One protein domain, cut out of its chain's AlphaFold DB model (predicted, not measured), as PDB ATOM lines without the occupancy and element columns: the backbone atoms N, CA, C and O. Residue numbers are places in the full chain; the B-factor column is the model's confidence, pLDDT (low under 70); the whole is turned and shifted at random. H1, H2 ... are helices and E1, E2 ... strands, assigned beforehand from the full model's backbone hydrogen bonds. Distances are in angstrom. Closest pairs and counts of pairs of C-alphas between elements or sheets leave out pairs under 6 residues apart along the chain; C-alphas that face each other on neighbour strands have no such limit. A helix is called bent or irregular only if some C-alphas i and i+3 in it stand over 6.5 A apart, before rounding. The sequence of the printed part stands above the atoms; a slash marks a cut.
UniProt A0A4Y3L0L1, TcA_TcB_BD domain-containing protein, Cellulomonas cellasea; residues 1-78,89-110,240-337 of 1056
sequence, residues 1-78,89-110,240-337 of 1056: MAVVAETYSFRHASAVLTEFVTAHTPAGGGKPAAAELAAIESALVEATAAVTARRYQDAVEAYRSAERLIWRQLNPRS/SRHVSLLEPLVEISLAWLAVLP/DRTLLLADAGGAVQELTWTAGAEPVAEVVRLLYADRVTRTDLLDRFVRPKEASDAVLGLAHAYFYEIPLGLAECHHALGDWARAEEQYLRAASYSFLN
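AT A GLANCE: This is residues 1 to 78, 89 to 110 and 240 to 337 of the 1056 residues of the protein "TcA_TcB_BD domain-containing protein" of Cellulomonas cellasea (UniProt A0A4Y3L0L1). Two helical hairpins, H3 with H4 and H8 with H9, pack together through H4 and H8, and H5 crosses one end of this group where H4 ends and H8 begins. H6 and short H7 pack on H5, a two-stranded hairpin E1 E2 lies farther out, and H1 touches no helix. The 198 printed residues hold H1 H2 H3 H4 H5 E1 E2 H6 H7 H8 H9 in that order, with E1 and E2 antiparallel; the class is mostly helix. The whole is compact, with a radius of gyration of the C-alphas of 16.9 A and spans of 50 by 46 by 33 A.

IN THESE COORDINATES: Find C-alpha 2 at (125.307, 240.194, 189.988), where H1 begins and runs to residue 8. H2 is residues 18 to 23. From C-alpha 32 at (164.976, 241.357, 177.568), H3 runs 31.0 A to residue 52, and H4 follows from 56 to 74, 27.2 A. H5 is residues 92 to 108, 26.2 A, and only just irregular: C-alphas 93 and 96 are 6.6 A apart. Strands E1, 240 to 246, and E2, 252 to 258, lead to H6, 264 to 275, and H7, 291 to 296. H8 runs from 298 to 316, 25.3 A, only just irregular with C-alphas 303 and 306 6.8 A apart, and has a kink of 32 degrees near residue 305. H9, residues 320 to 331, ends at C-alpha 331 at (130.844, 238.612, 171.394).

HOW THE PARTS SIT: Look first at the up and down bundle H3 H4 H8, each helix running against the one before it. H3 and H4, a hairpin, touch at a shallow tilt of 26 degrees, with C-alphas of Ala 47 and Ala 59 closest at 4.2 A. H4 touches H8 at a shallow tilt of 22 degrees, closest at Tyr 56 and Cys 313, C-alphas 5.3 A apart. H8 and H9, a hairpin, touch closest at C-alphas of Ala 311 and Ala 323, 4.2 A. H2 touches H3 residues 34 to 42 alone, closest at C-alphas of Thr 18 and Ala 38, 5.7 A. H5 is the hub, touching H4, H6, H7 and H8; its closest C-alphas to H8 are Leu 98 and Ala 299, 5.7 A. H5 and H6 are only just about perpendicular at 70.4 degrees, with C-alphas of Glu 100 and Val 264 closest at 5.7 A. H7 touches H5 at a shallow tilt of 23 degrees, closest at C-alphas of Ser 102 and Val 295, 5.6 A. In the hairpin E1 E2, N 243 and O 255 are 2.8 A apart, within hydrogen-bond range. Every O i to N i+4 pair is within range in H7 and H9; elsewhere H1 has 2 of 3, H2 0 of 2 with 1 of 3 O i to N i+3 pairs, H3 15 of 17, H4 13 of 15, H5 9 of 13, H6 5 of 8 and H8 13 of 15.

THE WHOLE: The C-alphas farthest apart, Asp 240 and Gly 318, are 50.6 A apart. Residues 79 to 88 and 111 to 239 are not printed, with C-alpha gaps of 13.5 A and 12.6 A. The link from H6 to H7 is long. Mean pLDDT of the printed part is 72.4, and 67 residues are under 70, among them 1 to 36 and 245 to 252.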
ATOM      1  N   MET A   1     124.845 236.301 192.016       28.56
ATOM      2  CA  MET A   1     125.237 236.353 190.591       28.56
ATOM      3  C   MET A   1     125.667 237.748 190.148       28.56
ATOM      4  O   MET A   1     126.771 237.840 189.645       28.56
ATOM      5  N   ALA A   2     124.917 238.830 190.407       24.59
ATOM      6  CA  ALA A   2     125.307 240.194 189.988       24.59
ATOM      7  C   ALA A   2     126.709 240.654 190.463       24.59
ATOM      8  O   ALA A   2     127.488 241.162 189.668       24.59
ATOM      9  N   VAL A   3     127.089 240.365 191.716       26.81
ATOM     10  CA  VAL A   3     128.436 240.690 192.245       26.81
ATOM     11  C   VAL A   3     129.551 239.878 191.565       26.81
ATOM     12  O   VAL A   3     130.684 240.339 191.491       26.81
ATOM     13  N   VAL A   4     129.232 238.684 191.044       31.03
ATOM     14  CA  VAL A   4     130.171 237.811 190.311       31.03
ATOM     15  C   VAL A   4     130.333 238.277 188.858       31.03
ATOM     16  O   VAL A   4     131.420 238.171 188.306       31.03
ATOM     17  N   ALA A   5     129.283 238.855 188.261       34.50
ATOM     18  CA  ALA A   5     129.319 239.401 186.904       34.50
ATOM     19  C   ALA A   5     130.175 240.681 186.808       34.50
ATOM     20  O   ALA A   5     130.996 240.791 185.904       34.50
ATOM     21  N   GLU A   6     130.078 241.600 187.779       41.38
ATOM     22  CA  GLU A   6     130.959 242.785 187.836       41.38
ATOM     23  C   GLU A   6     132.436 242.416 188.061       41.38
ATOM     24  O   GLU A   6     133.330 243.087 187.549       41.38
ATOM     25  N   THR A   7     132.718 241.326 188.789       45.12
ATOM     26  CA  THR A   7     134.100 240.875 189.042       45.12
ATOM     27  C   THR A   7     134.745 240.158 187.856       45.12
ATOM     28  O   THR A   7     135.959 239.966 187.879       45.12
ATOM     29  N   TYR A   8     133.968 239.758 186.848       49.16
ATOM     30  CA  TYR A   8     134.448 238.958 185.719       49.16
ATOM     31  C   TYR A   8     134.931 239.798 184.525       49.16
ATOM     32  O   TYR A   8     135.655 239.306 183.668       49.16
ATOM     33  N   SER A   9     134.550 241.077 184.469       49.12
ATOM     34  CA  SER A   9     134.827 241.949 183.320       49.12
ATOM     35  C   SER A   9     136.280 242.431 183.236       49.12
ATOM     36  O   SER A   9     136.703 242.904 182.183       49.12
ATOM     37  N   PHE A  10     137.040 242.362 184.333       56.16
ATOM     38  CA  PHE A  10     138.357 242.988 184.425       56.16
ATOM     39  C   PHE A  10     139.344 242.143 185.230       56.16
ATOM     40  O   PHE A  10     138.989 241.531 186.240       56.16
ATOM     41  N   ARG A  11     140.614 242.148 184.809       58.25
ATOM     42  CA  ARG A  11     141.701 241.415 185.464       58.25
ATOM     43  C   ARG A  11     141.958 242.007 186.856       58.25
ATOM     44  O   ARG A  11     142.637 243.020 187.008       58.25
ATOM     45  N   HIS A  12     141.401 241.381 187.890       52.81
ATOM     46  CA  HIS A  12     141.429 241.893 189.261       52.81
ATOM     47  C   HIS A  12     142.518 241.188 190.087       52.81
ATOM     48  O   HIS A  12     142.223 240.364 190.957       52.81
ATOM     49  N   ALA A  13     143.792 241.495 189.824       51.34
ATOM     50  CA  ALA A  13     144.914 240.970 190.605       51.34
ATOM     51  C   ALA A  13     146.121 241.923 190.633       51.34
ATOM     52  O   ALA A  13     146.364 242.676 189.694       51.34
ATOM     53  N   SER A  14     146.892 241.861 191.724       52.88
ATOM     54  CA  SER A  14     148.261 242.376 191.787       52.88
ATOM     55  C   SER A  14     149.102 241.701 190.704       52.88
ATOM     56  O   SER A  14     149.014 240.483 190.551       52.88
ATOM     57  N   ALA A  15     149.916 242.478 189.985       57.56
ATOM     58  CA  ALA A  15     150.759 241.957 188.915       57.56
ATOM     59  C   ALA A  15     151.616 240.792 189.428       57.56
ATOM     60  O   ALA A  15     152.406 240.941 190.366       57.56
ATOM     61  N   VAL A  16     151.417 239.615 188.839       63.06
ATOM     62  CA  VAL A  16     152.087 238.396 189.279       63.06
ATOM     63  C   VAL A  16     153.490 238.348 188.695       63.06
ATOM     64  O   VAL A  16     154.407 237.961 189.409       63.06
ATOM     65  N   LEU A  17     153.689 238.810 187.457       60.81
ATOM     66  CA  LEU A  17     154.969 238.805 186.743       60.81
ATOM     67  C   LEU A  17     155.976 239.828 187.298       60.81
ATOM     68  O   LEU A  17     157.185 239.607 187.200       60.81
ATOM     69  N   THR A  18     155.520 240.914 187.930       54.78
ATOM     70  CA  THR A  18     156.399 241.973 188.464       54.78
ATOM     71  C   THR A  18     157.278 241.482 189.619       54.78
ATOM     72  O   THR A  18     158.458 241.831 189.662       54.78
ATOM     73  N   GLU A  19     156.761 240.604 190.490       51.34
ATOM     74  CA  GLU A  19     157.547 239.963 191.563       51.34
ATOM     75  C   GLU A  19     158.710 239.111 191.004       51.34
ATOM     76  O   GLU A  19     159.735 238.949 191.669       51.34
ATOM     77  N   PHE A  20     158.597 238.596 189.771       52.94
ATOM     78  CA  PHE A  20     159.629 237.757 189.146       52.94
ATOM     79  C   PHE A  20     160.788 238.566 188.558       52.94
ATOM     80  O   PHE A  20     161.938 238.129 188.657       52.94
ATOM     81  N   VAL A  21     160.506 239.735 187.970       48.44
ATOM     82  CA  VAL A  21     161.512 240.582 187.302       48.44
ATOM     83  C   VAL A  21     162.472 241.218 188.315       48.44
ATOM     84  O   VAL A  21     163.674 241.306 188.052       48.44
ATOM     85  N   THR A  22     161.973 241.600 189.496       42.19
ATOM     86  CA  THR A  22     162.780 242.212 190.568       42.19
ATOM     87  C   THR A  22     163.596 241.210 191.388       42.19
ATOM     88  O   THR A  22     164.588 241.600 191.993       42.19
ATOM     89  N   ALA A  23     163.200 239.932 191.434       38.16
ATOM     90  CA  ALA A  23     163.847 238.919 192.278       38.16
ATOM     91  C   ALA A  23     165.047 238.203 191.622       38.16
ATOM     92  O   ALA A  23     165.866 237.635 192.338       38.16
ATOM     93  N   HIS A  24     165.172 238.233 190.288       38.94
ATOM     94  CA  HIS A  24     166.193 237.470 189.543       38.94
ATOM     95  C   HIS A  24     167.109 238.351 188.681       38.94
ATOM     96  O   HIS A  24     167.612 237.912 187.648       38.94
ATOM     97  N   THR A  25     167.307 239.615 189.063       35.91
ATOM     98  CA  THR A  25     168.203 240.538 188.357       35.91
ATOM     99  C   THR A  25     169.496 240.752 189.154       35.91
ATOM    100  O   THR A  25     169.507 241.526 190.110       35.91
ATOM    101  N   PRO A  26     170.627 240.128 188.765       34.09
ATOM    102  CA  PRO A  26     171.935 240.624 189.166       34.09
ATOM    103  C   PRO A  26     172.148 242.006 188.538       34.09
ATOM    104  O   PRO A  26     171.655 242.285 187.439       34.09
ATOM    105  N   ALA A  27     172.914 242.864 189.212       29.66
ATOM    106  CA  ALA A  27     173.331 244.156 188.680       29.66
ATOM    107  C   ALA A  27     174.024 243.974 187.311       29.66
ATOM    108  O   ALA A  27     175.189 243.588 187.251       29.66
ATOM    109  N   GLY A  28     173.300 244.229 186.212       32.47
ATOM    110  CA  GLY A  28     173.861 244.306 184.858       32.47
ATOM    111  C   GLY A  28     173.316 243.368 183.770       32.47
ATOM    112  O   GLY A  28     173.847 243.420 182.666       32.47
ATOM    113  N   GLY A  29     172.277 242.549 183.987       32.75
ATOM    114  CA  GLY A  29     171.799 241.652 182.916       32.75
ATOM    115  C   GLY A  29     170.366 241.143 183.057       32.75
ATOM    116  O   GLY A  29     170.154 239.996 183.433       32.75
ATOM    117  N   GLY A  30     169.366 241.959 182.717       34.41
ATOM    118  CA  GLY A  30     167.999 241.463 182.529       34.41
ATOM    119  C   GLY A  30     167.874 240.710 181.200       34.41
ATOM    120  O   GLY A  30     168.291 241.230 180.166       34.41
ATOM    121  N   LYS A  31     167.281 239.507 181.189       44.56
ATOM    122  CA  LYS A  31     166.844 238.878 179.929       44.56
ATOM    123  C   LYS A  31     165.740 239.771 179.325       44.56
ATOM    124  O   LYS A  31     164.691 239.885 179.956       44.56
ATOM    125  N   PRO A  32     165.921 240.379 178.135       50.19
ATOM    126  CA  PRO A  32     164.976 241.357 177.568       50.19
ATOM    127  C   PRO A  32     163.547 240.813 177.401       50.19
ATOM    128  O   PRO A  32     162.583 241.565 177.459       50.19
ATOM    129  N   ALA A  33     163.410 239.491 177.292       51.66
ATOM    130  CA  ALA A  33     162.152 238.788 177.094       51.66
ATOM    131  C   ALA A  33     161.197 238.837 178.319       51.66
ATOM    132  O   ALA A  33     159.997 239.035 178.164       51.66
ATOM    133  N   ALA A  34     161.699 238.724 179.557       56.41
ATOM    134  CA  ALA A  34     160.840 238.699 180.756       56.41
ATOM    135  C   ALA A  34     160.241 240.079 181.105       56.41
ATOM    136  O   ALA A  34     159.169 240.162 181.702       56.41
ATOM    137  N   ALA A  35     160.916 241.160 180.702       64.38
ATOM    138  CA  ALA A  35     160.437 242.526 180.890       64.38
ATOM    139  C   ALA A  35     159.222 242.853 180.000       64.38
ATOM    140  O   ALA A  35     158.357 243.620 180.413       64.38
ATOM    141  N   GLU A  36     159.119 242.248 178.810       69.19
ATOM    142  CA  GLU A  36     157.994 242.470 177.888       69.19
ATOM    143  C   GLU A  36     156.678 241.878 178.411       69.19
ATOM    144  O   GLU A  36     155.650 242.552 178.383       69.19
ATOM    145  N   LEU A  37     156.702 240.654 178.951       70.88
ATOM    146  CA  LEU A  37     155.519 240.030 179.559       70.88
ATOM    147  C   LEU A  37     155.029 240.802 180.793       70.88
ATOM    148  O   LEU A  37     153.826 241.009 180.955       70.88
ATOM    149  N   ALA A  38     155.955 241.267 181.635       71.50
ATOM    150  CA  ALA A  38     155.617 242.103 182.785       71.50
ATOM    151  C   ALA A  38     155.021 243.456 182.356       71.50
ATOM    152  O   ALA A  38     154.115 243.955 183.021       71.50
ATOM    153  N   ALA A  39     155.469 244.025 181.231       75.44
ATOM    154  CA  ALA A  39     154.890 245.245 180.672       75.44
ATOM    155  C   ALA A  39     153.452 245.034 180.156       75.44
ATOM    156  O   ALA A  39     152.606 245.895 180.389       75.44
ATOM    157  N   ILE A  40     153.151 243.893 179.516       79.44
ATOM    158  CA  ILE A  40     151.780 243.546 179.085       79.44
ATOM    159  C   ILE A  40     150.842 243.482 180.293       79.44
ATOM    160  O   ILE A  40     149.788 244.116 180.296       79.44
ATOM    161  N   GLU A  41     151.219 242.729 181.332       77.38
ATOM    162  CA  GLU A  41     150.391 242.598 182.535       77.38
ATOM    163  C   GLU A  41     150.244 243.937 183.265       77.38
ATOM    164  O   GLU A  41     149.135 244.289 183.663       77.38
ATOM    165  N   SER A  42     151.326 244.715 183.378       79.25
ATOM    166  CA  SER A  42     151.287 246.053 183.975       79.25
ATOM    167  C   SER A  42     150.302 246.968 183.248       79.25
ATOM    168  O   SER A  42     149.519 247.641 183.910       79.25
ATOM    169  N   ALA A  43     150.291 246.964 181.911       81.69
ATOM    170  CA  ALA A  43     149.368 247.780 181.124       81.69
ATOM    171  C   ALA A  43     147.897 247.369 181.330       81.69
ATOM    172  O   ALA A  43     147.032 248.230 181.457       81.69
ATOM    173  N   LEU A  44     147.596 246.068 181.433       81.25
ATOM    174  CA  LEU A  44     146.233 245.582 181.714       81.25
ATOM    175  C   LEU A  44     145.758 245.935 183.136       81.25
ATOM    176  O   LEU A  44     144.596 246.303 183.339       81.25
ATOM    177  N   VAL A  45     146.653 245.840 184.125       80.06
ATOM    178  CA  VAL A  45     146.369 246.227 185.517       80.06
ATOM    179  C   VAL A  45     146.176 247.741 185.622       80.06
ATOM    180  O   VAL A  45     145.231 248.196 186.267       80.06
ATOM    181  N   GLU A  46     147.023 248.524 184.954       81.12
ATOM    182  CA  GLU A  46     146.902 249.980 184.881       81.12
ATOM    183  C   GLU A  46     145.593 250.406 184.208       81.12
ATOM    184  O   GLU A  46     144.899 251.276 184.739       81.12
ATOM    185  N   ALA A  47     145.201 249.747 183.114       80.62
ATOM    186  CA  ALA A  47     143.927 249.992 182.449       80.62
ATOM    187  C   ALA A  47     142.745 249.765 183.402       80.62
ATOM    188  O   ALA A  47     141.897 250.639 183.570       80.62
ATOM    189  N   THR A  48     142.736 248.633 184.111       76.94
ATOM    190  CA  THR A  48     141.686 248.301 185.089       76.94
ATOM    191  C   THR A  48     141.644 249.305 186.248       76.94
ATOM    192  O   THR A  48     140.569 249.745 186.673       76.94
ATOM    193  N   ALA A  49     142.809 249.729 186.745       75.25
ATOM    194  CA  ALA A  49     142.910 250.762 187.772       75.25
ATOM    195  C   ALA A  49     142.393 252.122 187.270       75.25
ATOM    196  O   ALA A  49     141.730 252.847 188.015       75.25
ATOM    197  N   ALA A  50     142.653 252.463 186.007       75.19
ATOM    198  CA  ALA A  50     142.149 253.671 185.369       75.19
ATOM    199  C   ALA A  50     140.621 253.636 185.188       75.19
ATOM    200  O   ALA A  50     139.969 254.614 185.559       75.19
ATOM    201  N   VAL A  51     140.034 252.513 184.748       74.06
ATOM    202  CA  VAL A  51     138.568 252.320 184.679       74.06
ATOM    203  C   VAL A  51     137.930 252.495 186.057       74.06
ATOM    204  O   VAL A  51     136.987 253.270 186.212       74.06
ATOM    205  N   THR A  52     138.486 251.847 187.085       72.31
ATOM    206  CA  THR A  52     137.980 251.939 188.468       72.31
ATOM    207  C   THR A  52     138.054 253.373 189.006       72.31
ATOM    208  O   THR A  52     137.182 253.820 189.750       72.31
ATOM    209  N   ALA A  53     139.074 254.126 188.588       69.31
ATOM    210  CA  ALA A  53     139.244 255.541 188.904       69.31
ATOM    211  C   ALA A  53     138.461 256.493 187.973       69.31
ATOM    212  O   ALA A  53     138.656 257.703 188.074       69.31
ATOM    213  N   ARG A  54     137.609 255.977 187.071       72.31
ATOM    214  CA  ARG A  54     136.855 256.731 186.046       72.31
ATOM    215  C   ARG A  54     137.727 257.557 185.081       72.31
ATOM    216  O   ARG A  54     137.249 258.506 184.465       72.31
ATOM    217  N   ARG A  55     139.002 257.196 184.909       75.56
ATOM    218  CA  ARG A  55     139.932 257.798 183.935       75.56
ATOM    219  C   ARG A  55     139.885 257.023 182.616       75.56
ATOM    220  O   ARG A  55     140.813 256.297 182.276       75.56
ATOM    221  N   TYR A  56     138.776 257.141 181.887       81.75
ATOM    222  CA  TYR A  56     138.512 256.289 180.718       81.75
ATOM    223  C   TYR A  56     139.474 256.517 179.541       81.75
ATOM    224  O   TYR A  56     139.787 255.568 178.835       81.75
ATOM    225  N   GLN A  57     139.991 257.735 179.343       83.00
ATOM    226  CA  GLN A  57     141.002 258.006 178.305       83.00
ATOM    227  C   GLN A  57     142.325 257.284 178.606       83.00
ATOM    228  O   GLN A  57     142.842 256.564 177.754       83.00
ATOM    229  N   ASP A  58     142.810 257.387 179.846       80.44
ATOM    230  CA  ASP A  58     144.018 256.686 180.301       80.44
ATOM    231  C   ASP A  58     143.834 255.163 180.216       80.44
ATOM    232  O   ASP A  58     144.743 254.435 179.821       80.44
ATOM    233  N   ALA A  59     142.630 254.671 180.535       83.94
ATOM    234  CA  ALA A  59     142.287 253.261 180.387       83.94
ATOM    235  C   ALA A  59     142.338 252.801 178.922       83.94
ATOM    236  O   ALA A  59     142.903 251.744 178.640       83.94
ATOM    237  N   VAL A  60     141.801 253.590 177.984       86.44
ATOM    238  CA  VAL A  60     141.882 253.302 176.542       86.44
ATOM    239  C   VAL A  60     143.338 253.227 176.093       86.44
ATOM    240  O   VAL A  60     143.709 252.280 175.397       86.44
ATOM    241  N   GLU A  61     144.182 254.173 176.506       86.81
ATOM    242  CA  GLU A  61     145.604 254.160 176.153       86.81
ATOM    243  C   GLU A  61     146.330 252.938 176.728       86.81
ATOM    244  O   GLU A  61     147.085 252.277 176.010       86.81
ATOM    245  N   ALA A  62     146.051 252.578 177.981       84.56
ATOM    246  CA  ALA A  62     146.621 251.403 178.628       84.56
ATOM    247  C   ALA A  62     146.163 250.085 177.964       84.56
ATOM    248  O   ALA A  62     147.002 249.228 177.668       84.56
ATOM    249  N   TYR A  63     144.878 249.940 177.610       88.31
ATOM    250  CA  TYR A  63     144.380 248.784 176.848       88.31
ATOM    251  C   TYR A  63     145.004 248.693 175.456       88.31
ATOM    252  O   TYR A  63     145.425 247.613 175.037       88.31
ATOM    253  N   ARG A  64     145.130 249.819 174.745       87.38
ATOM    254  CA  ARG A  64     145.827 249.864 173.452       87.38
ATOM    255  C   ARG A  64     147.315 249.566 173.615       87.38
ATOM    256  O   ARG A  64     147.898 248.905 172.765       87.38
ATOM    257  N   SER A  65     147.955 250.005 174.695       84.38
ATOM    258  CA  SER A  65     149.342 249.645 175.013       84.38
ATOM    259  C   SER A  65     149.501 248.130 175.169       84.38
ATOM    260  O   SER A  65     150.337 247.534 174.487       84.38
ATOM    261  N   ALA A  66     148.633 247.491 175.958       85.12
ATOM    262  CA  ALA A  66     148.603 246.037 176.100       85.12
ATOM    263  C   ALA A  66     148.363 245.330 174.753       85.12
ATOM    264  O   ALA A  66     149.090 244.397 174.410       85.12
ATOM    265  N   GLU A  67     147.411 245.812 173.948       85.94
ATOM    266  CA  GLU A  67     147.100 245.268 172.618       85.94
ATOM    267  C   GLU A  67     148.325 245.287 171.688       85.94
ATOM    268  O   GLU A  67     148.641 244.285 171.042       85.94
ATOM    269  N   ARG A  68     149.055 246.409 171.661       81.12
ATOM    270  CA  ARG A  68     150.272 246.588 170.855       81.12
ATOM    271  C   ARG A  68     151.406 245.676 171.315       81.12
ATOM    272  O   ARG A  68     152.092 245.077 170.484       81.12
ATOM    273  N   LEU A  69     151.596 245.551 172.627       81.00
ATOM    274  CA  LEU A  69     152.618 244.682 173.205       81.00
ATOM    275  C   LEU A  69     152.339 243.201 172.914       81.00
ATOM    276  O   LEU A  69     153.278 242.473 172.596       81.00
ATOM    277  N   ILE A  70     151.072 242.768 172.948       81.81
ATOM    278  CA  ILE A  70     150.673 241.408 172.551       81.81
ATOM    279  C   ILE A  70     150.882 241.204 171.044       81.81
ATOM    280  O   ILE A  70     151.457 240.199 170.629       81.81
ATOM    281  N   TRP A  71     150.491 242.167 170.206       80.69
ATOM    282  CA  TRP A  71     150.658 242.067 168.752       80.69
ATOM    283  C   TRP A  71     152.119 241.959 168.310       80.69
ATOM    284  O   TRP A  71     152.442 241.212 167.387       80.69
ATOM    285  N   ARG A  72     153.028 242.660 168.992       76.06
ATOM    286  CA  ARG A  72     154.472 242.554 168.749       76.06
ATOM    287  C   ARG A  72     154.997 241.125 168.934       76.06
ATOM    288  O   ARG A  72     155.976 240.766 168.288       76.06
ATOM    289  N   GLN A  73     154.333 240.306 169.753       75.94
ATOM    290  CA  GLN A  73     154.676 238.891 169.901       75.94
ATOM    291  C   GLN A  73     154.299 238.077 168.657       75.94
ATOM    292  O   GLN A  73     155.068 237.223 168.224       75.94
ATOM    293  N   LEU A  74     153.150 238.374 168.042       72.44
ATOM    294  CA  LEU A  74     152.708 237.748 166.789       72.44
ATOM    295  C   LEU A  74     153.524 238.204 165.579       72.44
ATOM    296  O   LEU A  74     153.778 237.426 164.659       72.44
ATOM    297  N   ASN A  75     153.916 239.478 165.557       69.62
ATOM    298  CA  ASN A  75     154.662 240.068 164.456       69.62
ATOM    299  C   ASN A  75     155.890 240.845 164.959       69.62
ATOM    300  O   ASN A  75     155.895 242.078 164.954       69.62
ATOM    301  N   PRO A  76     156.979 240.145 165.320       65.19
ATOM    302  CA  PRO A  76     158.192 240.780 165.838       65.19
ATOM    303  C   PRO A  76     158.926 241.652 164.805       65.19
ATOM    304  O   PRO A  76     159.837 242.395 165.161       65.19
ATOM    305  N   ARG A  77     158.543 241.591 163.517       52.34
ATOM    306  CA  ARG A  77     159.105 242.422 162.437       52.34
ATOM    307  C   ARG A  77     158.417 243.783 162.293       52.34
ATOM    308  O   ARG A  77     158.822 244.561 161.431       52.34
ATOM    309  N   SER A  78     157.387 244.091 163.083       57.03
ATOM    310  CA  SER A  78     156.716 245.391 163.012       57.03
ATOM    311  C   SER A  78     157.631 246.508 163.544       57.03
ATOM    312  O   SER A  78     157.790 246.669 164.750       57.03
ATOM    313  N   SER A  89     144.509 243.169 163.517       80.56
ATOM    314  CA  SER A  89     143.686 242.046 163.057       80.56
ATOM    315  C   SER A  89     143.360 241.090 164.201       80.56
ATOM    316  O   SER A  89     144.241 240.637 164.924       80.56
ATOM    317  N   ARG A  90     142.083 240.723 164.305       80.81
ATOM    318  CA  ARG A  90     141.547 239.764 165.282       80.81
ATOM    319  C   ARG A  90     140.899 238.573 164.584       80.81
ATOM    320  O   ARG A  90     139.913 238.018 165.053       80.81
ATOM    321  N   HIS A  91     141.433 238.196 163.425       82.69
ATOM    322  CA  HIS A  91     140.945 237.026 162.708       82.69
ATOM    323  C   HIS A  91     141.118 235.764 163.571       82.69
ATOM    324  O   HIS A  91     142.164 235.577 164.190       82.69
ATOM    325  N   VAL A  92     140.113 234.882 163.583       80.25
ATOM    326  CA  VAL A  92     140.076 233.682 164.445       80.25
ATOM    327  C   VAL A  92     141.307 232.779 164.281       80.25
ATOM    328  O   VAL A  92     141.771 232.170 165.238       80.25
ATOM    329  N   SER A  93     141.907 232.763 163.086       82.06
ATOM    330  CA  SER A  93     143.125 231.994 162.787       82.06
ATOM    331  C   SER A  93     144.379 232.461 163.536       82.06
ATOM    332  O   SER A  93     145.401 231.791 163.460       82.06
ATOM    333  N   LEU A  94     144.345 233.611 164.217       83.25
ATOM    334  CA  LEU A  94     145.457 234.111 165.033       83.25
ATOM    335  C   LEU A  94     145.461 233.533 166.453       83.25
ATOM    336  O   LEU A  94     146.433 233.723 167.183       83.25
ATOM    337  N   LEU A  95     144.405 232.817 166.847       83.81
ATOM    338  CA  LEU A  95     144.296 232.240 168.181       83.81
ATOM    339  C   LEU A  95     145.311 231.121 168.426       83.81
ATOM    340  O   LEU A  95     146.030 231.181 169.418       83.81
ATOM    341  N   GLU A  96     145.404 230.138 167.530       81.81
ATOM    342  CA  GLU A  96     146.382 229.049 167.664       81.81
ATOM    343  C   GLU A  96     147.831 229.572 167.712       81.81
ATOM    344  O   GLU A  96     148.531 229.219 168.662       81.81
ATOM    345  N   PRO A  97     148.264 230.498 166.826       82.31
ATOM    346  CA  PRO A  97     149.568 231.155 166.945       82.31
ATOM    347  C   PRO A  97     149.785 231.902 168.269       82.31
ATOM    348  O   PRO A  97     150.876 231.856 168.831       82.31
ATOM    349  N   LEU A  98     148.769 232.593 168.806       82.44
ATOM    350  CA  LEU A  98     148.881 233.262 170.110       82.44
ATOM    351  C   LEU A  98     149.053 232.263 171.256       82.44
ATOM    352  O   LEU A  98     149.833 232.518 172.176       82.44
ATOM    353  N   VAL A  99     148.343 231.135 171.214       82.19
ATOM    354  CA  VAL A  99     148.494 230.060 172.202       82.19
ATOM    355  C   VAL A  99     149.874 229.415 172.076       82.19
ATOM    356  O   VAL A  99     150.533 229.222 173.093       82.19
ATOM    357  N   GLU A 100     150.358 229.164 170.861       81.56
ATOM    358  CA  GLU A 100     151.714 228.663 170.597       81.56
ATOM    359  C   GLU A 100     152.785 229.590 171.183       81.56
ATOM    360  O   GLU A 100     153.634 229.149 171.958       81.56
ATOM    361  N   ILE A 101     152.693 230.895 170.915       77.69
ATOM    362  CA  ILE A 101     153.584 231.911 171.490       77.69
ATOM    363  C   ILE A 101     153.499 231.914 173.020       77.69
ATOM    364  O   ILE A 101     154.524 231.977 173.699       77.69
ATOM    365  N   SER A 102     152.293 231.822 173.581       79.00
ATOM    366  CA  SER A 102     152.090 231.753 175.033       79.00
ATOM    367  C   SER A 102     152.780 230.522 175.632       79.00
ATOM    368  O   SER A 102     153.422 230.615 176.677       79.00
ATOM    369  N   LEU A 103     152.720 229.373 174.958       76.44
ATOM    370  CA  LEU A 103     153.410 228.157 175.388       76.44
ATOM    371  C   LEU A 103     154.933 228.267 175.230       76.44
ATOM    372  O   LEU A 103     155.660 227.829 176.125       76.44
ATOM    373  N   ALA A 104     155.423 228.927 174.182       73.38
ATOM    374  CA  ALA A 104     156.844 229.234 174.028       73.38
ATOM    375  C   ALA A 104     157.353 230.135 175.171       73.38
ATOM    376  O   ALA A 104     158.446 229.928 175.706       73.38
ATOM    377  N   TRP A 105     156.535 231.087 175.633       72.81
ATOM    378  CA  TRP A 105     156.845 231.928 176.791       72.81
ATOM    379  C   TRP A 105     156.973 231.140 178.101       72.81
ATOM    380  O   TRP A 105     157.807 231.494 178.941       72.81
ATOM    381  N   LEU A 106     156.251 230.023 178.262       70.75
ATOM    382  CA  LEU A 106     156.427 229.129 179.417       70.75
ATOM    383  C   LEU A 106     157.834 228.511 179.474       70.75
ATOM    384  O   LEU A 106     158.311 228.183 180.562       70.75
ATOM    385  N   ALA A 107     158.541 228.384 178.346       65.44
ATOM    386  CA  ALA A 107     159.916 227.883 178.331       65.44
ATOM    387  C   ALA A 107     160.920 228.876 178.952       65.44
ATOM    388  O   ALA A 107     161.969 228.468 179.461       65.44
ATOM    389  N   VAL A 108     160.594 230.173 178.951       61.41
ATOM    390  CA  VAL A 108     161.457 231.255 179.459       61.41
ATOM    391  C   VAL A 108     161.189 231.555 180.939       61.41
ATOM    392  O   VAL A 108     162.055 232.116 181.615       61.41
ATOM    393  N   LEU A 109     160.028 231.145 181.465       63.22
ATOM    394  CA  LEU A 109     159.708 231.274 182.886       63.22
ATOM    395  C   LEU A 109     160.625 230.374 183.746       63.22
ATOM    396  O   LEU A 109     160.864 229.211 183.382       63.22
ATOM    397  N   PRO A 110     161.132 230.878 184.890       57.50
ATOM    398  CA  PRO A 110     161.882 230.063 185.837       57.50
ATOM    399  C   PRO A 110     160.977 228.964 186.400       57.50
ATOM    400  O   PRO A 110     159.834 229.214 186.785       57.50
ATOM    401  N   ASP A 240     162.752 220.051 179.251       73.25
ATOM    402  CA  ASP A 240     161.467 219.364 179.132       73.25
ATOM    403  C   ASP A 240     160.485 219.905 180.172       73.25
ATOM    404  O   ASP A 240     160.778 219.943 181.377       73.25
ATOM    405  N   ARG A 241     159.281 220.268 179.740       74.81
ATOM    406  CA  ARG A 241     158.274 220.936 180.569       74.81
ATOM    407  C   ARG A 241     157.083 220.028 180.833       74.81
ATOM    408  O   ARG A 241     156.663 219.257 179.976       74.81
ATOM    409  N   THR A 242     156.539 220.149 182.037       73.62
ATOM    410  CA  THR A 242     155.285 219.516 182.441       73.62
ATOM    411  C   THR A 242     154.331 220.597 182.942       73.62
ATOM    412  O   THR A 242     154.703 221.394 183.805       73.62
ATOM    413  N   LEU A 243     153.109 220.637 182.420       74.38
ATOM    414  CA  LEU A 243     152.029 221.509 182.877       74.38
ATOM    415  C   LEU A 243     150.925 220.643 183.478       74.38
ATOM    416  O   LEU A 243     150.389 219.758 182.813       74.38
ATOM    417  N   LEU A 244     150.584 220.922 184.734       70.44
ATOM    418  CA  LEU A 244     149.481 220.272 185.435       70.44
ATOM    419  C   LEU A 244     148.254 221.192 185.431       70.44
ATOM    420  O   LEU A 244     148.261 222.278 186.029       70.44
ATOM    421  N   LEU A 245     147.200 220.753 184.748       67.25
ATOM    422  CA  LEU A 245     145.919 221.448 184.639       67.25
ATOM    423  C   LEU A 245     144.859 220.666 185.408       67.25
ATOM    424  O   LEU A 245     144.617 219.510 185.100       67.25
ATOM    425  N   ALA A 246     144.203 221.281 186.388       61.56
ATOM    426  CA  ALA A 246     143.013 220.676 186.980       61.56
ATOM    427  C   ALA A 246     141.809 220.872 186.047       61.56
ATOM    428  O   ALA A 246     141.556 221.993 185.591       61.56
ATOM    429  N   ASP A 247     141.080 219.795 185.771       55.06
ATOM    430  CA  ASP A 247     139.785 219.845 185.100       55.06
ATOM    431  C   ASP A 247     138.652 220.235 186.067       55.06
ATOM    432  O   ASP A 247     138.849 220.385 187.278       55.06
ATOM    433  N   ALA A 248     137.445 220.420 185.525       47.69
ATOM    434  CA  ALA A 248     136.266 220.849 186.278       47.69
ATOM    435  C   ALA A 248     135.800 219.842 187.358       47.69
ATOM    436  O   ALA A 248     135.024 220.213 188.236       47.69
ATOM    437  N   GLY A 249     136.277 218.590 187.331       50.50
ATOM    438  CA  GLY A 249     136.006 217.564 188.345       50.50
ATOM    439  C   GLY A 249     137.080 217.465 189.434       50.50
ATOM    440  O   GLY A 249     136.963 216.628 190.329       50.50
ATOM    441  N   GLY A 250     138.127 218.294 189.361       54.09
ATOM    442  CA  GLY A 250     139.285 218.237 190.253       54.09
ATOM    443  C   GLY A 250     140.313 217.170 189.871       54.09
ATOM    444  O   GLY A 250     141.256 216.944 190.634       54.09
ATOM    445  N   ALA A 251     140.171 216.519 188.711       57.91
ATOM    446  CA  ALA A 251     141.181 215.606 188.201       57.91
ATOM    447  C   ALA A 251     142.284 216.400 187.488       57.91
ATOM    448  O   ALA A 251     142.036 217.290 186.676       57.91
ATOM    449  N   VAL A 252     143.535 216.102 187.828       67.12
ATOM    450  CA  VAL A 252     144.698 216.797 187.272       67.12
ATOM    451  C   VAL A 252     145.123 216.107 185.978       67.12
ATOM    452  O   VAL A 252     145.522 214.945 185.987       67.12
ATOM    453  N   GLN A 253     145.038 216.836 184.870       70.25
ATOM    454  CA  GLN A 253     145.554 216.472 183.558       70.25
ATOM    455  C   GLN A 253     147.016 216.904 183.444       70.25
ATOM    456  O   GLN A 253     147.367 218.056 183.714       70.25
ATOM    457  N   GLU A 254     147.869 215.974 183.032       76.69
ATOM    458  CA  GLU A 254     149.303 216.191 182.874       76.69
ATOM    459  C   GLU A 254     149.665 216.313 181.392       76.69
ATOM    460  O   GLU A 254     149.390 215.416 180.597       76.69
ATOM    461  N   LEU A 255     150.295 217.432 181.027       77.06
ATOM    462  CA  LEU A 255     150.795 217.699 179.680       77.06
ATOM    463  C   LEU A 255     152.316 217.820 179.723       77.06
ATOM    464  O   LEU A 255     152.842 218.710 180.389       77.06
ATOM    465  N   THR A 256     153.023 216.956 179.000       78.69
ATOM    466  CA  THR A 256     154.492 216.965 178.920       78.69
ATOM    467  C   THR A 256     154.954 217.276 177.506       78.69
ATOM    468  O   THR A 256     154.456 216.660 176.564       78.69
ATOM    469  N   TRP A 257     155.930 218.170 177.350       81.06
ATOM    470  CA  TRP A 257     156.508 218.497 176.046       81.06
ATOM    471  C   TRP A 257     157.981 218.897 176.129       81.06
ATOM    472  O   TRP A 257     158.486 219.310 177.176       81.06
ATOM    473  N   THR A 258     158.667 218.795 174.995       75.88
ATOM    474  CA  THR A 258     160.014 219.335 174.788       75.88
ATOM    475  C   THR A 258     159.906 220.763 174.255       75.88
ATOM    476  O   THR A 258     159.045 221.024 173.415       75.88
ATOM    477  N   ALA A 259     160.770 221.685 174.691       65.75
ATOM    478  CA  ALA A 259     160.787 223.053 174.155       65.75
ATOM    479  C   ALA A 259     160.875 223.061 172.610       65.75
ATOM    480  O   ALA A 259     161.760 222.408 172.049       65.75
ATOM    481  N   GLY A 260     159.964 223.769 171.932       63.88
ATOM    482  CA  GLY A 260     159.818 223.775 170.468       63.88
ATOM    483  C   GLY A 260     158.866 222.716 169.884       63.88
ATOM    484  O   GLY A 260     158.765 222.610 168.663       63.88
ATOM    485  N   ALA A 261     158.207 221.911 170.725       77.19
ATOM    486  CA  ALA A 261     157.131 220.984 170.349       77.19
ATOM    487  C   ALA A 261     155.922 221.140 171.295       77.19
ATOM    488  O   ALA A 261     155.452 220.179 171.906       77.19
ATOM    489  N   GLU A 262     155.476 222.380 171.483       79.56
ATOM    490  CA  GLU A 262     154.420 222.776 172.412       79.56
ATOM    491  C   GLU A 262     153.059 222.102 172.095       79.56
ATOM    492  O   GLU A 262     152.649 222.050 170.933       79.56
ATOM    493  N   PRO A 263     152.296 221.627 173.104       81.94
ATOM    494  CA  PRO A 263     151.043 220.893 172.908       81.94
ATOM    495  C   PRO A 263     149.850 221.847 172.710       81.94
ATOM    496  O   PRO A 263     148.931 221.910 173.531       81.94
ATOM    497  N   VAL A 264     149.881 222.642 171.634       80.62
ATOM    498  CA  VAL A 264     148.900 223.710 171.358       80.62
ATOM    499  C   VAL A 264     147.464 223.173 171.328       80.62
ATOM    500  O   VAL A 264     146.589 223.725 171.997       80.62
ATOM    501  N   ALA A 265     147.217 222.074 170.608       83.38
ATOM    502  CA  ALA A 265     145.879 221.502 170.438       83.38
ATOM    503  C   ALA A 265     145.267 221.018 171.766       83.38
ATOM    504  O   ALA A 265     144.106 221.309 172.068       83.38
ATOM    505  N   GLU A 266     146.047 220.323 172.596       82.12
ATOM    506  CA  GLU A 266     145.615 219.863 173.915       82.12
ATOM    507  C   GLU A 266     145.318 221.026 174.860       82.12
ATOM    508  O   GLU A 266     144.337 220.956 175.600       82.12
ATOM    509  N   VAL A 267     146.113 222.100 174.824       80.50
ATOM    510  CA  VAL A 267     145.888 223.297 175.649       80.50
ATOM    511  C   VAL A 267     144.630 224.037 175.203       80.50
ATOM    512  O   VAL A 267     143.808 224.387 176.051       80.50
ATOM    513  N   VAL A 268     144.413 224.215 173.895       84.44
ATOM    514  CA  VAL A 268     143.158 224.784 173.372       84.44
ATOM    515  C   VAL A 268     141.962 223.951 173.838       84.44
ATOM    516  O   VAL A 268     140.992 224.501 174.353       84.44
ATOM    517  N   ARG A 269     142.038 222.621 173.750       84.25
ATOM    518  CA  ARG A 269     140.949 221.733 174.178       84.25
ATOM    519  C   ARG A 269     140.693 221.777 175.691       84.25
ATOM    520  O   ARG A 269     139.544 221.863 176.107       84.25
ATOM    521  N   LEU A 270     141.740 221.671 176.510       77.19
ATOM    522  CA  LEU A 270     141.619 221.533 177.967       77.19
ATOM    523  C   LEU A 270     141.356 222.855 178.689       77.19
ATOM    524  O   LEU A 270     140.780 222.839 179.772       77.19
ATOM    525  N   LEU A 271     141.801 223.976 178.121       77.75
ATOM    526  CA  LEU A 271     141.726 225.280 178.774       77.75
ATOM    527  C   LEU A 271     140.686 226.198 178.125       77.75
ATOM    528  O   LEU A 271     139.865 226.778 178.828       77.75
ATOM    529  N   TYR A 272     140.699 226.317 176.795       84.44
ATOM    530  CA  TYR A 272     139.823 227.243 176.071       84.44
ATOM    531  C   TYR A 272     138.460 226.622 175.734       84.44
ATOM    532  O   TYR A 272     137.432 227.240 175.990       84.44
ATOM    533  N   ALA A 273     138.421 225.394 175.206       85.00
ATOM    534  CA  ALA A 273     137.160 224.745 174.835       85.00
ATOM    535  C   ALA A 273     136.323 224.336 176.060       85.00
ATOM    536  O   ALA A 273     135.110 224.524 176.056       85.00
ATOM    537  N   ASP A 274     136.964 223.842 177.126       78.69
ATOM    538  CA  ASP A 274     136.286 223.485 178.385       78.69
ATOM    539  C   ASP A 274     135.537 224.683 178.994       78.69
ATOM    540  O   ASP A 274     134.399 224.568 179.452       78.69
ATOM    541  N   ARG A 275     136.142 225.873 178.906       81.00
ATOM    542  CA  ARG A 275     135.609 227.123 179.453       81.00
ATOM    543  C   ARG A 275     134.247 227.516 178.893       81.00
ATOM    544  O   ARG A 275     133.468 228.110 179.630       81.00
ATOM    545  N   VAL A 276     133.940 227.179 177.640       85.81
ATOM    546  CA  VAL A 276     132.703 227.599 176.948       85.81
ATOM    547  C   VAL A 276     131.436 227.171 177.697       85.81
ATOM    548  O   VAL A 276     130.429 227.884 177.672       85.81
ATOM    549  N   THR A 277     131.498 226.026 178.379       80.31
ATOM    550  CA  THR A 277     130.349 225.378 179.041       80.31
ATOM    551  C   THR A 277     130.395 225.449 180.569       80.31
ATOM    552  O   THR A 277     129.558 224.854 181.246       80.31
ATOM    553  N   ARG A 278     131.376 226.157 181.144       73.81
ATOM    554  CA  ARG A 278     131.542 226.223 182.601       73.81
ATOM    555  C   ARG A 278     130.486 227.106 183.255       73.81
ATOM    556  O   ARG A 278     130.331 228.264 182.888       73.81
ATOM    557  N   THR A 279     129.854 226.584 184.300       69.94
ATOM    558  CA  THR A 279     128.886 227.317 185.130       69.94
ATOM    559  C   THR A 279     129.528 228.030 186.328       69.94
ATOM    560  O   THR A 279     128.922 228.940 186.886       69.94
ATOM    561  N   ASP A 280     130.740 227.625 186.739       62.81
ATOM    562  CA  ASP A 280     131.559 228.298 187.760       62.81
ATOM    563  C   ASP A 280     132.776 228.958 187.096       62.81
ATOM    564  O   ASP A 280     133.464 228.358 186.268       62.81
ATOM    565  N   LEU A 281     133.009 230.215 187.449       58.25
ATOM    566  CA  LEU A 281     133.824 231.155 186.693       58.25
ATOM    567  C   LEU A 281     135.041 231.693 187.447       58.25
ATOM    568  O   LEU A 281     135.754 232.549 186.928       58.25
ATOM    569  N   LEU A 282     135.323 231.220 188.660       55.72
ATOM    570  CA  LEU A 282     136.605 231.517 189.310       55.72
ATOM    571  C   LEU A 282     137.736 230.709 188.646       55.72
ATOM    572  O   LEU A 282     138.350 229.837 189.260       55.72
ATOM    573  N   ASP A 283     137.987 230.999 187.368       63.53
ATOM    574  CA  ASP A 283     139.007 230.376 186.535       63.53
ATOM    575  C   ASP A 283     140.358 231.112 186.624       63.53
ATOM    576  O   ASP A 283     140.528 232.133 187.300       63.53
ATOM    577  N   ARG A 284     141.371 230.535 185.974       65.81
ATOM    578  CA  ARG A 284     142.766 230.991 186.051       65.81
ATOM    579  C   ARG A 284     143.013 232.291 185.271       65.81
ATOM    580  O   ARG A 284     144.052 232.908 185.484       65.81
ATOM    581  N   PHE A 285     142.092 232.718 184.404       71.75
ATOM    582  CA  PHE A 285     142.254 233.921 183.582       71.75
ATOM    583  C   PHE A 285     141.824 235.187 184.322       71.75
ATOM    584  O   PHE A 285     142.522 236.195 184.254       71.75
ATOM    585  N   VAL A 286     140.762 235.111 185.130       63.59
ATOM    586  CA  VAL A 286     140.276 236.268 185.906       63.59
ATOM    587  C   VAL A 286     141.187 236.607 187.085       63.59
ATOM    588  O   VAL A 286     141.430 237.777 187.388       63.59
ATOM    589  N   ARG A 287     141.690 235.580 187.780       67.25
ATOM    590  CA  ARG A 287     142.595 235.729 188.929       67.25
ATOM    591  C   ARG A 287     143.824 234.842 188.745       67.25
ATOM    592  O   ARG A 287     143.881 233.779 189.371       67.25
ATOM    593  N   PRO A 288     144.806 235.265 187.928       68.88
ATOM    594  CA  PRO A 288     146.043 234.515 187.780       68.88
ATOM    595  C   PRO A 288     146.723 234.388 189.147       68.88
ATOM    596  O   PRO A 288     146.964 235.379 189.840       68.88
ATOM    597  N   LYS A 289     146.992 233.152 189.570       65.81
ATOM    598  CA  LYS A 289     147.673 232.855 190.841       65.81
ATOM    599  C   LYS A 289     149.141 232.523 190.624       65.81
ATOM    600  O   LYS A 289     149.925 232.624 191.567       65.81
ATOM    601  N   GLU A 290     149.524 232.184 189.402       66.69
ATOM    602  CA  GLU A 290     150.886 231.859 188.988       66.69
ATOM    603  C   GLU A 290     151.269 232.617 187.706       66.69
ATOM    604  O   GLU A 290     150.408 233.044 186.941       66.69
ATOM    605  N   ALA A 291     152.573 232.764 187.440       68.50
ATOM    606  CA  ALA A 291     153.061 233.372 186.194       68.50
ATOM    607  C   ALA A 291     152.601 232.603 184.941       68.50
ATOM    608  O   ALA A 291     152.332 233.202 183.902       68.50
ATOM    609  N   SER A 292     152.474 231.279 185.051       70.56
ATOM    610  CA  SER A 292     151.917 230.392 184.024       70.56
ATOM    611  C   SER A 292     150.473 230.747 183.670       70.56
ATOM    612  O   SER A 292     150.135 230.746 182.490       70.56
ATOM    613  N   ASP A 293     149.640 231.096 184.655       72.19
ATOM    614  CA  ASP A 293     148.238 231.477 184.431       72.19
ATOM    615  C   ASP A 293     148.142 232.770 183.602       72.19
ATOM    616  O   ASP A 293     147.389 232.843 182.631       72.19
ATOM    617  N   ALA A 294     148.959 233.774 183.949       73.75
ATOM    618  CA  ALA A 294     148.983 235.068 183.266       73.75
ATOM    619  C   ALA A 294     149.431 234.953 181.798       73.75
ATOM    620  O   ALA A 294     148.881 235.645 180.938       73.75
ATOM    621  N   VAL A 295     150.401 234.072 181.518       76.44
ATOM    622  CA  VAL A 295     150.907 233.796 180.164       76.44
ATOM    623  C   VAL A 295     149.904 232.976 179.351       76.44
ATOM    624  O   VAL A 295     149.615 233.325 178.210       76.44
ATOM    625  N   LEU A 296     149.318 231.926 179.933       79.00
ATOM    626  CA  LEU A 296     148.313 231.100 179.253       79.00
ATOM    627  C   LEU A 296     147.049 231.889 178.883       79.00
ATOM    628  O   LEU A 296     146.365 231.508 177.935       79.00
ATOM    629  N   GLY A 297     146.749 232.974 179.603       79.81
ATOM    630  CA  GLY A 297     145.608 233.857 179.355       79.81
ATOM    631  C   GLY A 297     145.817 234.940 178.295       79.81
ATOM    632  O   GLY A 297     144.901 235.728 178.080       79.81
ATOM    633  N   LEU A 298     146.970 235.020 177.618       83.12
ATOM    634  CA  LEU A 298     147.235 236.093 176.646       83.12
ATOM    635  C   LEU A 298     146.253 236.104 175.467       83.12
ATOM    636  O   LEU A 298     145.823 237.180 175.053       83.12
ATOM    637  N   ALA A 299     145.858 234.939 174.937       85.25
ATOM    638  CA  ALA A 299     144.879 234.895 173.850       85.25
ATOM    639  C   ALA A 299     143.483 235.322 174.338       85.25
ATOM    640  O   ALA A 299     142.796 236.066 173.642       85.25
ATOM    641  N   HIS A 300     143.088 234.927 175.551       86.50
ATOM    642  CA  HIS A 300     141.848 235.401 176.166       86.50
ATOM    643  C   HIS A 300     141.858 236.927 176.380       86.50
ATOM    644  O   HIS A 300     140.928 237.617 175.959       86.50
ATOM    645  N   ALA A 301     142.952 237.467 176.926       85.38
ATOM    646  CA  ALA A 301     143.129 238.903 177.118       85.38
ATOM    647  C   ALA A 301     143.063 239.671 175.790       85.38
ATOM    648  O   ALA A 301     142.408 240.709 175.696       85.38
ATOM    649  N   TYR A 302     143.693 239.131 174.740       88.00
ATOM    650  CA  TYR A 302     143.662 239.730 173.414       88.00
ATOM    651  C   TYR A 302     142.248 239.756 172.849       88.00
ATOM    652  O   TYR A 302     141.765 240.841 172.551       88.00
ATOM    653  N   PHE A 303     141.572 238.609 172.711       88.88
ATOM    654  CA  PHE A 303     140.296 238.499 171.988       88.88
ATOM    655  C   PHE A 303     139.055 238.938 172.774       88.88
ATOM    656  O   PHE A 303     138.077 239.315 172.133       88.88
ATOM    657  N   TYR A 304     139.087 238.917 174.109       88.81
ATOM    658  CA  TYR A 304     137.922 239.211 174.949       88.81
ATOM    659  C   TYR A 304     138.147 240.381 175.920       88.81
ATOM    660  O   TYR A 304     137.443 241.382 175.802       88.81
ATOM    661  N   GLU A 305     139.135 240.309 176.826       87.06
ATOM    662  CA  GLU A 305     139.290 241.317 177.900       87.06
ATOM    663  C   GLU A 305     139.560 242.726 177.349       87.06
ATOM    664  O   GLU A 305     138.952 243.696 177.798       87.06
ATOM    665  N   ILE A 306     140.454 242.851 176.360       88.75
ATOM    666  CA  ILE A 306     140.805 244.148 175.764       88.75
ATOM    667  C   ILE A 306     139.608 244.767 175.017       88.75
ATOM    668  O   ILE A 306     139.286 245.916 175.316       88.75
ATOM    669  N   PRO A 307     138.918 244.076 174.080       91.62
ATOM    670  CA  PRO A 307     137.715 244.619 173.448       91.62
ATOM    671  C   PRO A 307     136.630 244.975 174.445       91.62
ATOM    672  O   PRO A 307     136.066 246.054 174.340       91.62
ATOM    673  N   LEU A 308     136.362 244.117 175.431       90.25
ATOM    674  CA  LEU A 308     135.347 244.405 176.436       90.25
ATOM    675  C   LEU A 308     135.707 245.664 177.234       90.25
ATOM    676  O   LEU A 308     134.882 246.564 177.366       90.25
ATOM    677  N   GLY A 309     136.957 245.782 177.688       87.19
ATOM    678  CA  GLY A 309     137.431 246.966 178.403       87.19
ATOM    679  C   GLY A 309     137.391 248.239 177.556       87.19
ATOM    680  O   GLY A 309     136.976 249.290 178.045       87.19
ATOM    681  N   LEU A 310     137.748 248.154 176.271       89.75
ATOM    682  CA  LEU A 310     137.601 249.264 175.328       89.75
ATOM    683  C   LEU A 310     136.127 249.623 175.094       89.75
ATOM    684  O   LEU A 310     135.810 250.808 175.033       89.75
ATOM    685  N   ALA A 311     135.233 248.637 174.990       91.06
ATOM    686  CA  ALA A 311     133.797 248.849 174.818       91.06
ATOM    687  C   ALA A 311     133.205 249.618 176.003       91.06
ATOM    688  O   ALA A 311     132.542 250.631 175.801       91.06
ATOM    689  N   GLU A 312     133.520 249.195 177.228       88.56
ATOM    690  CA  GLU A 312     133.102 249.857 178.468       88.56
ATOM    691  C   GLU A 312     133.636 251.293 178.556       88.56
ATOM    692  O   GLU A 312     132.898 252.219 178.899       88.56
ATOM    693  N   CYS A 313     134.902 251.512 178.184       87.38
ATOM    694  CA  CYS A 313     135.478 252.856 178.153       87.38
ATOM    695  C   CYS A 313     134.796 253.746 177.107       87.38
ATOM    696  O   CYS A 313     134.472 254.894 177.402       87.38
ATOM    697  N   HIS A 314     134.564 253.241 175.894       89.19
ATOM    698  CA  HIS A 314     133.896 253.995 174.832       89.19
ATOM    699  C   HIS A 314     132.430 254.286 175.166       89.19
ATOM    700  O   HIS A 314     131.980 255.409 174.942       89.19
ATOM    701  N   HIS A 315     131.715 253.331 175.769       88.56
ATOM    702  CA  HIS A 315     130.359 253.524 176.291       88.56
ATOM    703  C   HIS A 315     130.357 254.648 177.330       88.56
ATOM    704  O   HIS A 315     129.599 255.605 177.196       88.56
ATOM    705  N   ALA A 316     131.262 254.603 178.310       81.88
ATOM    706  CA  ALA A 316     131.370 255.642 179.333       81.88
ATOM    707  C   ALA A 316     131.761 257.026 178.773       81.88
ATOM    708  O   ALA A 316     131.377 258.047 179.342       81.88
ATOM    709  N   LEU A 317     132.504 257.069 177.663       82.62
ATOM    710  CA  LEU A 317     132.872 258.297 176.947       82.62
ATOM    711  C   LEU A 317     131.770 258.819 176.002       82.62
ATOM    712  O   LEU A 317     131.931 259.903 175.447       82.62
ATOM    713  N   GLY A 318     130.678 258.072 175.801       85.44
ATOM    714  CA  GLY A 318     129.605 258.421 174.862       85.44
ATOM    715  C   GLY A 318     129.941 258.179 173.382       85.44
ATOM    716  O   GLY A 318     129.235 258.674 172.506       85.44
ATOM    717  N   ASP A 319     131.000 257.421 173.076       89.81
ATOM    718  CA  ASP A 319     131.345 256.996 171.710       89.81
ATOM    719  C   ASP A 319     130.611 255.686 171.374       89.81
ATOM    720  O   ASP A 319     131.181 254.589 171.372       89.81
ATOM    721  N   TRP A 320     129.297 255.804 171.154       92.81
ATOM    722  CA  TRP A 320     128.369 254.672 171.060       92.81
ATOM    723  C   TRP A 320     128.712 253.694 169.930       92.81
ATOM    724  O   TRP A 320     128.651 252.480 170.117       92.81
ATOM    725  N   ALA A 321     129.114 254.214 168.767       92.94
ATOM    726  CA  ALA A 321     129.428 253.401 167.596       92.94
ATOM    727  C   ALA A 321     130.700 252.563 167.803       92.94
ATOM    728  O   ALA A 321     130.722 251.377 167.468       92.94
ATOM    729  N   ARG A 322     131.750 253.145 168.404       91.38
ATOM    730  CA  ARG A 322     132.958 252.378 168.744       91.38
ATOM    731  C   ARG A 322     132.693 251.370 169.851       91.38
ATOM    732  O   ARG A 322     133.238 250.271 169.798       91.38
ATOM    733  N   ALA A 323     131.856 251.708 170.829       92.69
ATOM    734  CA  ALA A 323     131.461 250.764 171.868       92.69
ATOM    735  C   ALA A 323     130.727 249.546 171.279       92.69
ATOM    736  O   ALA A 323     131.088 248.415 171.602       92.69
ATOM    737  N   GLU A 324     129.767 249.759 170.367       95.12
ATOM    738  CA  GLU A 324     129.057 248.684 169.649       95.12
ATOM    739  C   GLU A 324     130.051 247.759 168.940       95.12
ATOM    740  O   GLU A 324     130.008 246.541 169.120       95.12
ATOM    741  N   GLU A 325     130.992 248.331 168.191       93.94
ATOM    742  CA  GLU A 325     132.015 247.560 167.491       93.94
ATOM    743  C   GLU A 325     132.844 246.691 168.450       93.94
ATOM    744  O   GLU A 325     133.058 245.506 168.184       93.94
ATOM    745  N   GLN A 326     133.300 247.248 169.575       92.50
ATOM    746  CA  GLN A 326     134.123 246.507 170.531       92.50
ATOM    747  C   GLN A 326     133.330 245.427 171.292       92.50
ATOM    748  O   GLN A 326     133.858 244.329 171.492       92.50
ATOM    749  N   TYR A 327     132.059 245.664 171.641       94.38
ATOM    750  CA  TYR A 327     131.197 244.620 172.215       94.38
ATOM    751  C   TYR A 327     130.960 243.479 171.227       94.38
ATOM    752  O   TYR A 327     131.044 242.313 171.611       94.38
ATOM    753  N   LEU A 328     130.710 243.782 169.950       93.81
ATOM    754  CA  LEU A 328     130.534 242.755 168.921       93.81
ATOM    755  C   LEU A 328     131.832 241.976 168.666       93.81
ATOM    756  O   LEU A 328     131.786 240.758 168.483       93.81
ATOM    757  N   ARG A 329     132.998 242.636 168.738       91.62
ATOM    758  CA  ARG A 329     134.311 241.963 168.719       91.62
ATOM    759  C   ARG A 329     134.440 240.983 169.893       91.62
ATOM    760  O   ARG A 329     134.782 239.827 169.651       91.62
ATOM    761  N   ALA A 330     134.104 241.390 171.119       91.62
ATOM    762  CA  ALA A 330     134.103 240.496 172.284       91.62
ATOM    763  C   ALA A 330     133.098 239.336 172.133       91.62
ATOM    764  O   ALA A 330     133.436 238.184 172.404       91.62
ATOM    765  N   ALA A 331     131.890 239.611 171.630       92.12
ATOM    766  CA  ALA A 331     130.844 238.612 171.394       92.12
ATOM    767  C   ALA A 331     131.211 237.588 170.303       92.12
ATOM    768  O   ALA A 331     130.705 236.468 170.302       92.12
ATOM    769  N   SER A 332     132.086 237.966 169.367       90.25
ATOM    770  CA  SER A 332     132.580 237.093 168.294       90.25
ATOM    771  C   SER A 332     133.690 236.129 168.734       90.25
ATOM    772  O   SER A 332     134.146 235.303 167.938       90.25
ATOM    773  N   TYR A 333     134.139 236.213 169.991       90.19
ATOM    774  CA  TYR A 333     135.185 235.348 170.518       90.19
ATOM    775  C   TYR A 333     134.738 233.879 170.540       90.19
ATOM    776  O   TYR A 333     133.755 233.514 171.177       90.19
ATOM    777  N   SER A 334     135.494 233.006 169.871       87.75
ATOM    778  CA  SER A 334     135.110 231.598 169.678       87.75
ATOM    779  C   SER A 334     135.029 230.772 170.966       87.75
ATOM    780  O   SER A 334     134.399 229.719 170.959       87.75
ATOM    781  N   PHE A 335     135.655 231.236 172.052       88.31
ATOM    782  CA  PHE A 335     135.651 230.567 173.358       88.31
ATOM    783  C   PHE A 335     134.953 231.401 174.444       88.31
ATOM    784  O   PHE A 335     135.279 231.287 175.631       88.31
ATOM    785  N   LEU A 336     134.014 232.255 174.026       88.88
ATOM    786  CA  LEU A 336     133.117 232.979 174.918       88.88
ATOM    787  C   LEU A 336     132.286 231.978 175.734       88.88
ATOM    788  O   LEU A 336     131.687 231.052 175.185       88.88
ATOM    789  N   ASN A 337     132.252 232.156 177.048       88.06
ATOM    790  CA  ASN A 337     131.448 231.348 177.945       88.06
ATOM    791  C   ASN A 337     129.961 231.670 177.755       88.06
ATOM    792  O   ASN A 337     129.524 232.815 177.878       88.06
TER     793      ASN A 337